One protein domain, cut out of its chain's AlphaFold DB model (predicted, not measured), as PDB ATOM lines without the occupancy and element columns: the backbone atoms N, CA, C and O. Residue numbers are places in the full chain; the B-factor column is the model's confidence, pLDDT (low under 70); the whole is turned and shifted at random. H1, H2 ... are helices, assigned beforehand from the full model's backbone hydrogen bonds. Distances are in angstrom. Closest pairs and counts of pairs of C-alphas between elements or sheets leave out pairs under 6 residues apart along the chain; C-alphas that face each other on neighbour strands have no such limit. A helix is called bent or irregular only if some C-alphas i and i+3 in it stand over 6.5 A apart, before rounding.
ATOM      1  N   PRO A   2      46.206 -20.120 -94.130       75.44
ATOM      2  CA  PRO A   2      46.738 -20.090 -95.490       75.44
ATOM      3  C   PRO A   2      45.993 -21.104 -96.367       75.44
ATOM      4  O   PRO A   2      45.658 -22.196 -95.902       75.44
ATOM      5  N   LEU A   3      45.691 -20.721 -97.607       81.75
ATOM      6  CA  LEU A   3      45.117 -21.626 -98.601       81.75
ATOM      7  C   LEU A   3      46.247 -22.424 -99.267       81.75
ATOM      8  O   LEU A   3      47.342 -21.889 -99.422       81.75
ATOM      9  N   PRO A   4      46.015 -23.689 -99.652       81.06
ATOM     10  CA  PRO A   4      47.000 -24.434-100.422       81.06
ATOM     11  C   PRO A   4      47.179 -23.780-101.798       81.06
ATOM     12  O   PRO A   4      46.194 -23.522-102.488       81.06
ATOM     13  N   GLU A   5      48.427 -23.525-102.188       83.25
ATOM     14  CA  GLU A   5      48.779 -22.897-103.474       83.25
ATOM     15  C   GLU A   5      49.243 -23.918-104.517       83.25
ATOM     16  O   GLU A   5      48.950 -23.767-105.702       83.25
ATOM     17  N   HIS A   6      49.818 -25.043-104.074       86.94
ATOM     18  CA  HIS A   6      50.303 -26.118-104.943       86.94
ATOM     19  C   HIS A   6      49.788 -27.485-104.486       86.94
ATOM     20  O   HIS A   6      49.462 -27.703-103.318       86.94
ATOM     21  N   THR A   7      49.683 -28.429-105.419       87.12
ATOM     22  CA  THR A   7      49.264 -29.810-105.147       87.12
ATOM     23  C   THR A   7      50.135 -30.761-105.951       87.12
ATOM     24  O   THR A   7      50.314 -30.563-107.148       87.12
ATOM     25  N   ILE A   8      50.658 -31.794-105.293       91.06
ATOM     26  CA  ILE A   8      51.501 -32.816-105.918       91.06
ATOM     27  C   ILE A   8      50.621 -34.007-106.314       91.06
ATOM     28  O   ILE A   8      49.812 -34.468-105.506       91.06
ATOM     29  N   GLN A   9      50.770 -34.495-107.547       89.00
ATOM     30  CA  GLN A   9      50.055 -35.664-108.069       89.00
ATOM     31  C   GLN A   9      51.008 -36.576-108.860       89.00
ATOM     32  O   GLN A   9      51.872 -36.052-109.561       89.00
ATOM     33  N   PRO A  10      50.856 -37.913-108.803       91.62
ATOM     34  CA  PRO A  10      49.876 -38.679-108.022       91.62
ATOM     35  C   PRO A  10      50.217 -38.751-106.521       91.62
ATOM     36  O   PRO A  10      51.384 -38.767-106.127       91.62
ATOM     37  N   SER A  11      49.192 -38.806-105.662       87.94
ATOM     38  CA  SER A  11      49.357 -38.992-104.207       87.94
ATOM     39  C   SER A  11      49.571 -40.455-103.808       87.94
ATOM     40  O   SER A  11      50.271 -40.741-102.839       87.94
ATOM     41  N   HIS A  12      48.981 -41.387-104.555       91.75
ATOM     42  CA  HIS A  12      49.082 -42.819-104.306       91.75
ATOM     43  C   HIS A  12      50.018 -43.466-105.324       91.75
ATOM     44  O   HIS A  12      49.602 -43.804-106.423       91.75
ATOM     45  N   ILE A  13      51.285 -43.631-104.949       91.69
ATOM     46  CA  ILE A  13      52.319 -44.121-105.873       91.69
ATOM     47  C   ILE A  13      52.154 -45.618-106.160       91.69
ATOM     48  O   ILE A  13      52.243 -46.034-107.307       91.69
ATOM     49  N   SER A  14      51.897 -46.418-105.122       88.19
ATOM     50  CA  SER A  14      51.885 -47.888-105.218       88.19
ATOM     51  C   SER A  14      50.492 -48.517-105.166       88.19
ATOM     52  O   SER A  14      50.374 -49.738-105.207       88.19
ATOM     53  N   LEU A  15      49.427 -47.712-105.056       88.25
ATOM     54  CA  LEU A  15      48.056 -48.227-105.125       88.25
ATOM     55  C   LEU A  15      47.613 -48.264-106.583       88.25
ATOM     56  O   LEU A  15      47.048 -47.305-107.101       88.25
ATOM     57  N   VAL A  16      47.887 -49.393-107.223       85.94
ATOM     58  CA  VAL A  16      47.619 -49.618-108.642       85.94
ATOM     59  C   VAL A  16      46.622 -50.760-108.776       85.94
ATOM     60  O   VAL A  16      46.774 -51.807-108.146       85.94
ATOM     61  N   SER A  17      45.588 -50.576-109.598       85.56
ATOM     62  CA  SER A  17      44.662 -51.659-109.930       85.56
ATOM     63  C   SER A  17      45.339 -52.649-110.878       85.56
ATOM     64  O   SER A  17      45.677 -52.292-112.008       85.56
ATOM     65  N   VAL A  18      45.508 -53.893-110.438       85.81
ATOM     66  CA  VAL A  18      46.061 -54.977-111.259       85.81
ATOM     67  C   VAL A  18      44.923 -55.668-112.014       85.81
ATOM     68  O   VAL A  18      43.898 -56.008-111.421       85.81
ATOM     69  N   SER A  19      45.067 -55.862-113.328       84.31
ATOM     70  CA  SER A  19      44.088 -56.610-114.122       84.31
ATOM     71  C   SER A  19      44.322 -58.121-114.006       84.31
ATOM     72  O   SER A  19      45.458 -58.588-113.988       84.31
ATOM     73  N   GLN A  20      43.241 -58.909-113.984       80.56
ATOM     74  CA  GLN A  20      43.283 -60.373-113.781       80.56
ATOM     75  C   GLN A  20      43.994 -61.160-114.904       80.56
ATOM     76  O   GLN A  20      44.141 -62.374-114.815       80.56
ATOM     77  N   GLN A  21      44.401 -60.497-115.990       85.62
ATOM     78  CA  GLN A  21      45.017 -61.122-117.166       85.62
ATOM     79  C   GLN A  21      46.557 -61.128-117.120       85.62
ATOM     80  O   GLN A  21      47.193 -61.651-118.038       85.62
ATOM     81  N   ILE A  22      47.173 -60.549-116.086       85.25
ATOM     82  CA  ILE A  22      48.629 -60.391-115.985       85.25
ATOM     83  C   ILE A  22      49.246 -61.609-115.288       85.25
ATOM     84  O   ILE A  22      48.807 -62.017-114.222       85.25
ATOM     85  N   LYS A  23      50.302 -62.186-115.881       83.19
ATOM     86  CA  LYS A  23      51.011 -63.345-115.303       83.19
ATOM     87  C   LYS A  23      51.930 -62.965-114.132       83.19
ATOM     88  O   LYS A  23      51.963 -63.677-113.138       83.19
ATOM     89  N   ASN A  24      52.660 -61.850-114.253       89.81
ATOM     90  CA  ASN A  24      53.596 -61.340-113.242       89.81
ATOM     91  C   ASN A  24      53.050 -60.057-112.598       89.81
ATOM     92  O   ASN A  24      53.440 -58.947-112.962       89.81
ATOM     93  N   GLU A  25      52.141 -60.197-111.638       91.19
ATOM     94  CA  GLU A  25      51.510 -59.050-110.969       91.19
ATOM     95  C   GLU A  25      52.524 -58.174-110.211       91.19
ATOM     96  O   GLU A  25      52.445 -56.949-110.256       91.19
ATOM     97  N   LEU A  26      53.520 -58.789-109.560       91.00
ATOM     98  CA  LEU A  26      54.531 -58.063-108.782       91.00
ATOM     99  C   LEU A  26      55.416 -57.167-109.659       91.00
ATOM    100  O   LEU A  26      55.682 -56.021-109.305       91.00
ATOM    101  N   GLU A  27      55.857 -57.682-110.809       91.75
ATOM    102  CA  GLU A  27      56.655 -56.920-111.777       91.75
ATOM    103  C   GLU A  27      55.849 -55.737-112.326       91.75
ATOM    104  O   GLU A  27      56.358 -54.619-112.400       91.75
ATOM    105  N   PHE A  28      54.565 -55.959-112.627       92.12
ATOM    106  CA  PHE A  28      53.658 -54.907-113.075       92.12
ATOM    107  C   PHE A  28      53.503 -53.794-112.032       92.12
ATOM    108  O   PHE A  28      53.723 -52.628-112.354       92.12
ATOM    109  N   VAL A  29      53.185 -54.135-110.778       92.88
ATOM    110  CA  VAL A  29      53.016 -53.143-109.700       92.88
ATOM    111  C   VAL A  29      54.318 -52.392-109.417       92.88
ATOM    112  O   VAL A  29      54.280 -51.187-109.163       92.88
ATOM    113  N   SER A  30      55.468 -53.069-109.482       93.50
ATOM    114  CA  SER A  30      56.782 -52.441-109.305       93.50
ATOM    115  C   SER A  30      57.078 -51.422-110.409       93.50
ATOM    116  O   SER A  30      57.474 -50.293-110.117       93.50
ATOM    117  N   ASN A  31      56.851 -51.796-111.670       93.75
ATOM    118  CA  ASN A  31      57.071 -50.914-112.817       93.75
ATOM    119  C   ASN A  31      56.115 -49.720-112.805       93.75
ATOM    120  O   ASN A  31      56.540 -48.592-113.045       93.75
ATOM    121  N   GLU A  32      54.845 -49.948-112.481       94.31
ATOM    122  CA  GLU A  32      53.869 -48.868-112.395       94.31
ATOM    123  C   GLU A  32      54.221 -47.920-111.233       94.31
ATOM    124  O   GLU A  32      54.361 -46.718-111.452       94.31
ATOM    125  N   SER A  33      54.528 -48.450-110.041       94.50
ATOM    126  CA  SER A  33      54.978 -47.632-108.902       94.50
ATOM    127  C   SER A  33      56.173 -46.746-109.268       94.50
ATOM    128  O   SER A  33      56.249 -45.596-108.834       94.50
ATOM    129  N   PHE A  34      57.103 -47.256-110.081       95.50
ATOM    130  CA  PHE A  34      58.229 -46.475-110.588       95.50
ATOM    131  C   PHE A  34      57.784 -45.362-111.550       95.50
ATOM    132  O   PHE A  34      58.222 -44.219-111.407       95.50
ATOM    133  N   CYS A  35      56.870 -45.645-112.481       95.81
ATOM    134  CA  CYS A  35      56.274 -44.622-113.342       95.81
ATOM    135  C   CYS A  35      55.551 -43.536-112.527       95.81
ATOM    136  O   CYS A  35      55.773 -42.346-112.760       95.81
ATOM    137  N   ASN A  36      54.757 -43.914-111.524       96.06
ATOM    138  CA  ASN A  36      54.084 -42.967-110.635       96.06
ATOM    139  C   ASN A  36      55.057 -42.120-109.820       96.06
ATOM    140  O   ASN A  36      54.809 -40.928-109.629       96.06
ATOM    141  N   LEU A  37      56.177 -42.695-109.376       96.31
ATOM    142  CA  LEU A  37      57.251 -41.935-108.738       96.31
ATOM    143  C   LEU A  37      57.806 -40.874-109.700       96.31
ATOM    144  O   LEU A  37      57.935 -39.711-109.319       96.31
ATOM    145  N   MET A  38      58.082 -41.244-110.955       96.62
ATOM    146  CA  MET A  38      58.555 -40.296-111.971       96.62
ATOM    147  C   MET A  38      57.536 -39.180-112.234       96.62
ATOM    148  O   MET A  38      57.917 -38.008-112.302       96.62
ATOM    149  N   TYR A  39      56.243 -39.509-112.324       96.00
ATOM    150  CA  TYR A  39      55.182 -38.507-112.456       96.00
ATOM    151  C   TYR A  39      55.124 -37.574-111.249       96.00
ATOM    152  O   TYR A  39      55.025 -36.358-111.416       96.00
ATOM    153  N   GLN A  40      55.250 -38.119-110.038       95.94
ATOM    154  CA  GLN A  40      55.240 -37.318-108.823       95.94
ATOM    155  C   GLN A  40      56.440 -36.368-108.777       95.94
ATOM    156  O   GLN A  40      56.273 -35.186-108.478       95.94
ATOM    157  N   MET A  41      57.636 -36.845-109.133       96.62
ATOM    158  CA  MET A  41      58.828 -36.000-109.229       96.62
ATOM    159  C   MET A  41      58.648 -34.879-110.255       96.62
ATOM    160  O   MET A  41      58.975 -33.730-109.966       96.62
ATOM    161  N   SER A  42      58.074 -35.178-111.423       96.62
ATOM    162  CA  SER A  42      57.741 -34.152-112.417       96.62
ATOM    163  C   SER A  42      56.750 -33.124-111.861       96.62
ATOM    164  O   SER A  42      56.964 -31.922-112.014       96.62
ATOM    165  N   SER A  43      55.716 -33.568-111.139       94.44
ATOM    166  CA  SER A  43      54.758 -32.675-110.478       94.44
ATOM    167  C   SER A  43      55.418 -31.782-109.424       94.44
ATOM    168  O   SER A  43      55.040 -30.616-109.318       94.44
ATOM    169  N   VAL A  44      56.393 -32.290-108.665       95.62
ATOM    170  CA  VAL A  44      57.167 -31.497-107.694       95.62
ATOM    171  C   VAL A  44      58.022 -30.449-108.401       95.62
ATOM    172  O   VAL A  44      58.041 -29.298-107.974       95.62
ATOM    173  N   ILE A  45      58.702 -30.821-109.488       96.25
ATOM    174  CA  ILE A  45      59.521 -29.889-110.273       96.25
ATOM    175  C   ILE A  45      58.650 -28.765-110.841       96.25
ATOM    176  O   ILE A  45      59.012 -27.599-110.708       96.25
ATOM    177  N   ASN A  46      57.480 -29.089-111.396       92.75
ATOM    178  CA  ASN A  46      56.546 -28.077-111.894       92.75
ATOM    179  C   ASN A  46      56.063 -27.148-110.770       92.75
ATOM    180  O   ASN A  46      56.083 -25.936-110.937       92.75
ATOM    181  N   ALA A  47      55.719 -27.693-109.598       92.62
ATOM    182  CA  ALA A  47      55.345 -26.872-108.448       92.62
ATOM    183  C   ALA A  47      56.485 -25.938-108.002       92.62
ATOM    184  O   ALA A  47      56.232 -24.792-107.643       92.62
ATOM    185  N   ALA A  48      57.739 -26.397-108.044       95.38
ATOM    186  CA  ALA A  48      58.890 -25.550-107.741       95.38
ATOM    187  C   ALA A  48      59.061 -24.421-108.771       95.38
ATOM    188  O   ALA A  48      59.332 -23.287-108.380       95.38
ATOM    189  N   VAL A  49      58.873 -24.711-110.063       93.88
ATOM    190  CA  VAL A  49      58.893 -23.696-111.130       93.88
ATOM    191  C   VAL A  49      57.824 -22.633-110.883       93.88
ATOM    192  O   VAL A  49      58.153 -21.449-110.905       93.88
ATOM    193  N   ASP A  50      56.593 -23.040-110.569       91.50
ATOM    194  CA  ASP A  50      55.494 -22.112-110.273       91.50
ATOM    195  C   ASP A  50      55.831 -21.192-109.083       91.50
ATOM    196  O   ASP A  50      55.628 -19.979-109.155       91.50
ATOM    197  N   ILE A  51      56.402 -21.748-108.003       93.25
ATOM    198  CA  ILE A  51      56.830 -20.973-106.825       93.25
ATOM    199  C   ILE A  51      57.885 -19.934-107.217       93.25
ATOM    200  O   ILE A  51      57.807 -18.777-106.799       93.25
ATOM    201  N   PHE A  52      58.890 -20.328-108.001       96.19
ATOM    202  CA  PHE A  52      59.952 -19.408-108.397       96.19
ATOM    203  C   PHE A  52      59.460 -18.316-109.347       96.19
ATOM    204  O   PHE A  52      59.926 -17.183-109.231       96.19
ATOM    205  N   ASP A  53      58.508 -18.611-110.229       94.62
ATOM    206  CA  ASP A  53      57.904 -17.606-111.106       94.62
ATOM    207  C   ASP A  53      57.079 -16.584-110.302       94.62
ATOM    208  O   ASP A  53      57.240 -15.366-110.448       94.62
ATOM    209  N   GLU A  54      56.278 -17.049-109.339       91.88
ATOM    210  CA  GLU A  54      55.528 -16.164-108.442       91.88
ATOM    211  C   GLU A  54      56.455 -15.299-107.569       91.88
ATOM    212  O   GLU A  54      56.229 -14.099-107.388       91.88
ATOM    213  N   LEU A  55      57.534 -15.875-107.038       95.62
ATOM    214  CA  LEU A  55      58.522 -15.114-106.273       95.62
ATOM    215  C   LEU A  55      59.261 -14.100-107.149       95.62
ATOM    216  O   LEU A  55      59.467 -12.965-106.717       95.62
ATOM    217  N   SER A  56      59.625 -14.477-108.374       97.69
ATOM    218  CA  SER A  56      60.305 -13.605-109.332       97.69
ATOM    219  C   SER A  56      59.439 -12.403-109.708       97.69
ATOM    220  O   SER A  56      59.888 -11.258-109.630       97.69
ATOM    221  N   THR A  57      58.161 -12.629-110.020       96.25
ATOM    222  CA  THR A  57      57.210 -11.550-110.338       96.25
ATOM    223  C   THR A  57      56.974 -10.618-109.145       96.25
ATOM    224  O   THR A  57      56.995  -9.390-109.306       96.25
ATOM    225  N   LYS A  58      56.827 -11.162-107.928       96.06
ATOM    226  CA  LYS A  58      56.738 -10.363-106.691       96.06
ATOM    227  C   LYS A  58      58.009  -9.547-106.443       96.06
ATOM    228  O   LYS A  58      57.909  -8.375-106.077       96.06
ATOM    229  N   LEU A  59      59.188 -10.128-106.665       98.00
ATOM    230  CA  LEU A  59      60.470  -9.445-106.502       98.00
ATOM    231  C   LEU A  59      60.657  -8.334-107.542       98.00
ATOM    232  O   LEU A  59      61.086  -7.242-107.182       98.00
ATOM    233  N   ALA A  60      60.275  -8.564-108.797       97.81
ATOM    234  CA  ALA A  60      60.306  -7.542-109.841       97.81
ATOM    235  C   ALA A  60      59.396  -6.351-109.489       97.81
ATOM    236  O   ALA A  60      59.810  -5.195-109.581       97.81
ATOM    237  N   SER A  61      58.178  -6.618-109.004       98.00
ATOM    238  CA  SER A  61      57.285  -5.566-108.501       98.00
ATOM    239  C   SER A  61      57.896  -4.808-107.318       98.00
ATOM    240  O   SER A  61      57.806  -3.578-107.260       98.00
ATOM    241  N   LEU A  62      58.544  -5.516-106.389       97.88
ATOM    242  CA  LEU A  62      59.226  -4.905-105.253       97.88
ATOM    243  C   LEU A  62      60.409  -4.034-105.694       97.88
ATOM    244  O   LEU A  62      60.545  -2.928-105.179       97.88
ATOM    245  N   SER A  63      61.209  -4.492-106.658       98.31
ATOM    246  CA  SER A  63      62.330  -3.733-107.227       98.31
ATOM    247  C   SER A  63      61.844  -2.430-107.852       98.31
ATOM    248  O   SER A  63      62.312  -1.364-107.478       98.31
ATOM    249  N   ASN A  64      60.802  -2.480-108.687       98.12
ATOM    250  CA  ASN A  64      60.231  -1.273-109.294       98.12
ATOM    251  C   ASN A  64      59.746  -0.262-108.236       98.12
ATOM    252  O   ASN A  64      59.876   0.953-108.395       98.12
ATOM    253  N   ARG A  65      59.165  -0.757-107.134       97.69
ATOM    254  CA  ARG A  65      58.758   0.094-106.006       97.69
ATOM    255  C   ARG A  65      59.961   0.669-105.267       97.69
ATOM    256  O   ARG A  65      59.887   1.814-104.827       97.69
ATOM    257  N   PHE A  66      61.025  -0.113-105.113       98.31
ATOM    258  CA  PHE A  66      62.271   0.325-104.501       98.31
ATOM    259  C   PHE A  66      62.902   1.459-105.312       98.31
ATOM    260  O   PHE A  66      63.129   2.524-104.746       98.31
ATOM    261  N   ASP A  67      63.032   1.300-106.629       98.12
ATOM    262  CA  ASP A  67      63.587   2.321-107.529       98.12
ATOM    263  C   ASP A  67      62.775   3.626-107.471       98.12
ATOM    264  O   ASP A  67      63.319   4.729-107.372       98.12
ATOM    265  N   SER A  68      61.440   3.516-107.449       97.88
ATOM    266  CA  SER A  68      60.551   4.676-107.296       97.88
ATOM    267  C   SER A  68      60.759   5.399-105.961       97.88
ATOM    268  O   SER A  68      60.744   6.632-105.902       97.88
ATOM    269  N   VAL A  69      60.953   4.652-104.873       97.50
ATOM    270  CA  VAL A  69      61.243   5.230-103.556       97.50
ATOM    271  C   VAL A  69      62.633   5.860-103.542       97.50
ATOM    272  O   VAL A  69      62.765   6.976-103.043       97.50
ATOM    273  N   GLU A  70      63.639   5.213-104.121       97.50
ATOM    274  CA  GLU A  70      65.006   5.728-104.211       97.50
ATOM    275  C   GLU A  70      65.047   7.072-104.948       97.50
ATOM    276  O   GLU A  70      65.558   8.058-104.411       97.50
ATOM    277  N   GLN A  71      64.408   7.164-106.119       97.44
ATOM    278  CA  GLN A  71      64.322   8.409-106.886       97.44
ATOM    279  C   GLN A  71      63.624   9.530-106.091       97.44
ATOM    280  O   GLN A  71      64.036  10.697-106.115       97.44
ATOM    281  N   ARG A  72      62.569   9.190-105.343       97.25
ATOM    282  CA  ARG A  72      61.861  10.145-104.474       97.25
ATOM    283  C   ARG A  72      62.718  10.600-103.295       97.25
ATOM    284  O   ARG A  72      62.681  11.773-102.938       97.25
ATOM    285  N   VAL A  73      63.501   9.706-102.701       97.69
ATOM    286  CA  VAL A  73      64.430  10.052-101.617       97.69
ATOM    287  C   VAL A  73      65.553  10.947-102.136       97.69
ATOM    288  O   VAL A  73      65.882  11.935-101.481       97.69
ATOM    289  N   ALA A  74      66.100  10.660-103.318       96.69
ATOM    290  CA  ALA A  74      67.144  11.472-103.937       96.69
ATOM    291  C   ALA A  74      66.658  12.904-104.225       96.69
ATOM    292  O   ALA A  74      67.285  13.866-103.781       96.69
ATOM    293  N   SER A  75      65.499  13.045-104.876       96.31
ATOM    294  CA  SER A  75      64.894  14.358-105.163       96.31
ATOM    295  C   SER A  75      64.519  15.133-103.895       96.31
ATOM    296  O   SER A  75      64.757  16.339-103.804       96.31
ATOM    297  N   MET A  76      63.990  14.453-102.875       95.56
ATOM    298  CA  MET A  76      63.704  15.076-101.582       95.56
ATOM    299  C   MET A  76      64.985  15.517-100.863       95.56
ATOM    300  O   MET A  76      65.002  16.591-100.272       95.56
ATOM    301  N   SER A  77      66.059  14.725-100.928       95.44
ATOM    302  CA  SER A  77      67.367  15.066-100.352       95.44
ATOM    303  C   SER A  77      67.979  16.297-101.023       95.44
ATOM    304  O   SER A  77      68.499  17.177-100.340       95.44
ATOM    305  N   GLU A  78      67.874  16.402-102.348       94.56
ATOM    306  CA  GLU A  78      68.286  17.598-103.085       94.56
ATOM    307  C   GLU A  78      67.446  18.822-102.695       94.56
ATOM    308  O   GLU A  78      68.006  19.854-102.329       94.56
ATOM    309  N   THR A  79      66.118  18.683-102.669       92.12
ATOM    310  CA  THR A  79      65.205  19.761-102.255       92.12
ATOM    311  C   THR A  79      65.513  20.222-100.830       92.12
ATOM    312  O   THR A  79      65.614  21.417-100.573       92.12
ATOM    313  N   ALA A  80      65.737  19.286 -99.903       89.94
ATOM    314  CA  ALA A  80      66.062  19.587 -98.511       89.94
ATOM    315  C   ALA A  80      67.377  20.365 -98.361       89.94
ATOM    316  O   ALA A  80      67.478  21.217 -97.483       89.94
ATOM    317  N   LYS A  81      68.371  20.113 -99.224       89.31
ATOM    318  CA  LYS A  81      69.637  20.869 -99.250       89.31
ATOM    319  C   LYS A  81      69.476  22.286 -99.802       89.31
ATOM    320  O   LYS A  81      70.264  23.156 -99.449       89.31
ATOM    321  N   GLN A  82      68.500  22.508-100.681       87.31
ATOM    322  CA  GLN A  82      68.242  23.802-101.320       87.31
ATOM    323  C   GLN A  82      67.333  24.721-100.485       87.31
ATOM    324  O   GLN A  82      67.221  25.907-100.795       87.31
ATOM    325  N   ARG A 115      36.345 -14.974-105.465       88.50
ATOM    326  CA  ARG A 115      36.610 -15.927-106.560       88.50
ATOM    327  C   ARG A 115      37.889 -15.598-107.343       88.50
ATOM    328  O   ARG A 115      38.541 -16.510-107.839       88.50
ATOM    329  N   ASN A 116      38.236 -14.316-107.424       88.31
ATOM    330  CA  ASN A 116      39.385 -13.810-108.181       88.31
ATOM    331  C   ASN A 116      40.714 -14.004-107.442       88.31
ATOM    332  O   ASN A 116      41.754 -14.050-108.083       88.31
ATOM    333  N   THR A 117      40.683 -14.131-106.114       89.00
ATOM    334  CA  THR A 117      41.872 -14.355-105.280       89.00
ATOM    335  C   THR A 117      42.117 -15.846-105.023       89.00
ATOM    336  O   THR A 117      42.974 -16.210-104.222       89.00
ATOM    337  N   LYS A 118      41.362 -16.734-105.687       88.69
ATOM    338  CA  LYS A 118      41.512 -18.185-105.550       88.69
ATOM    339  C   LYS A 118      42.868 -18.636-106.130       88.69
ATOM    340  O   LYS A 118      43.112 -18.379-107.309       88.69
ATOM    341  N   PRO A 119      43.688 -19.384-105.364       89.00
ATOM    342  CA  PRO A 119      44.942 -19.941-105.865       89.00
ATOM    343  C   PRO A 119      44.755 -20.838-107.092       89.00
ATOM    344  O   PRO A 119      43.721 -21.502-107.247       89.00
ATOM    345  N   ALA A 120      45.775 -20.900-107.950       86.62
ATOM    346  CA  ALA A 120      45.724 -21.637-109.211       86.62
ATOM    347  C   ALA A 120      45.374 -23.123-109.019       86.62
ATOM    348  O   ALA A 120      44.502 -23.634-109.724       86.62
ATOM    349  N   CYS A 121      45.957 -23.805-108.027       85.56
ATOM    350  CA  CYS A 121      45.654 -25.217-107.773       85.56
ATOM    351  C   CYS A 121      44.178 -25.439-107.391       85.56
ATOM    352  O   CYS A 121      43.517 -26.334-107.917       85.56
ATOM    353  N   MET A 122      43.616 -24.569-106.547       89.56
ATOM    354  CA  MET A 122      42.215 -24.637-106.141       89.56
ATOM    355  C   MET A 122      41.286 -24.346-107.314       89.56
ATOM    356  O   MET A 122      40.179 -24.885-107.371       89.56
ATOM    357  N   ARG A 123      41.705 -23.477-108.239       90.25
ATOM    358  CA  ARG A 123      40.963 -23.190-109.465       90.25
ATOM    359  C   ARG A 123      40.923 -24.416-110.380       90.25
ATOM    360  O   ARG A 123      39.834 -24.782-110.802       90.25
ATOM    361  N   LEU A 124      42.049 -25.099-110.586       87.81
ATOM    362  CA  LEU A 124      42.104 -26.338-111.374       87.81
ATOM    363  C   LEU A 124      41.230 -27.449-110.774       87.81
ATOM    364  O   LEU A 124      40.496 -28.121-111.493       87.81
ATOM    365  N   CYS A 125      41.264 -27.629-109.450       88.62
ATOM    366  CA  CYS A 125      40.387 -28.588-108.772       88.62
ATOM    367  C   CYS A 125      38.907 -28.203-108.899       88.62
ATOM    368  O   CYS A 125      38.058 -29.071-109.069       88.62
ATOM    369  N   TYR A 126      38.598 -26.906-108.839       91.56
ATOM    370  CA  TYR A 126      37.237 -26.400-109.004       91.56
ATOM    371  C   TYR A 126      36.707 -26.597-110.431       91.56
ATOM    372  O   TYR A 126      35.542 -26.928-110.595       91.56
ATOM    373  N   GLU A 127      37.543 -26.424-111.454       92.00
ATOM    374  CA  GLU A 127      37.171 -26.643-112.862       92.00
ATOM    375  C   GLU A 127      36.928 -28.125-113.184       92.00
ATOM    376  O   GLU A 127      36.104 -28.438-114.037       92.00
ATOM    377  N   LYS A 128      37.609 -29.040-112.480       91.69
ATOM    378  CA  LYS A 128      37.369 -30.491-112.575       91.69
ATOM    379  C   LYS A 128      36.116 -30.952-111.826       91.69
ATOM    380  O   LYS A 128      35.677 -32.080-112.036       91.69
ATOM    381  N   ALA A 129      35.592 -30.135-110.914       93.69
ATOM    382  CA  ALA A 129      34.413 -30.486-110.137       93.69
ATOM    383  C   ALA A 129      33.150 -30.443-111.007       93.69
ATOM    384  O   ALA A 129      33.060 -29.677-111.967       93.69
ATOM    385  N   GLU A 130      32.159 -31.257-110.646       94.88
ATOM    386  CA  GLU A 130      30.884 -31.294-111.359       94.88
ATOM    387  C   GLU A 130      30.160 -29.937-111.236       94.88
ATOM    388  O   GLU A 130      29.983 -29.430-110.120       94.88
TER     389      GLU A 130
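AT A GLANCE: This is residues 2 to 82 and 115 to 130 of the 257 residues of an uncharacterized protein of Dibothriocephalus latus (UniProt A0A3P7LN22). One very long helix, H1, makes the length of the domain; a long winding stretch with no named element, residues 2 to 24, runs beside the first part of H1 and turns back into its beginning, and a short helix, H2, lies off to one side, apart from H1. Residues 52 to 82 of H1 stick out as a bare arm. The printed part has 97 residues with two named helices, H1 then H2 along the chain, and no named strand; the class is all helix. The whole is extended, with a radius of gyration of the C-alphas of 24.7 A and spans of 90 by 30 by 17 A.

IN THESE COORDINATES: The printed part begins at Pro 2, with its C-alpha at (46.738, -20.090, -95.490), and residues 2 to 24 hold no named element. H1 follows as residues 25 to 82, from C-alpha 25 at (51.510, -59.050, -110.969) to C-alpha 82 at (68.242, 23.802, -101.320), 85.1 A long. After the cut, H2 is residues 120 to 128, and its last C-alpha stands at (37.369, -30.491, -112.575).

HOW THE PARTS SIT: H1 and H2 are apart, with no C-alpha of the one within 8 A of the other. Residues 20 to 25 stand free, and so do residues 52 to 82 of H1. In H1 and H2 every O i to N i+4 pair is within hydrogen-bond range. Neither helix is bent or irregular.

THE WHOLE: The two C-alphas farthest apart, those of Lys 23 and Gln 82, are 89.9 A apart. Without the stretches that stand free, the body spans 46 by 29 by 16 A. Residues 83 to 114 are not printed, and C-alphas 82 and 115 are 51.1 A apart across this cut. The mean pLDDT of the printed part is 92.1, and no printed residue is under 70.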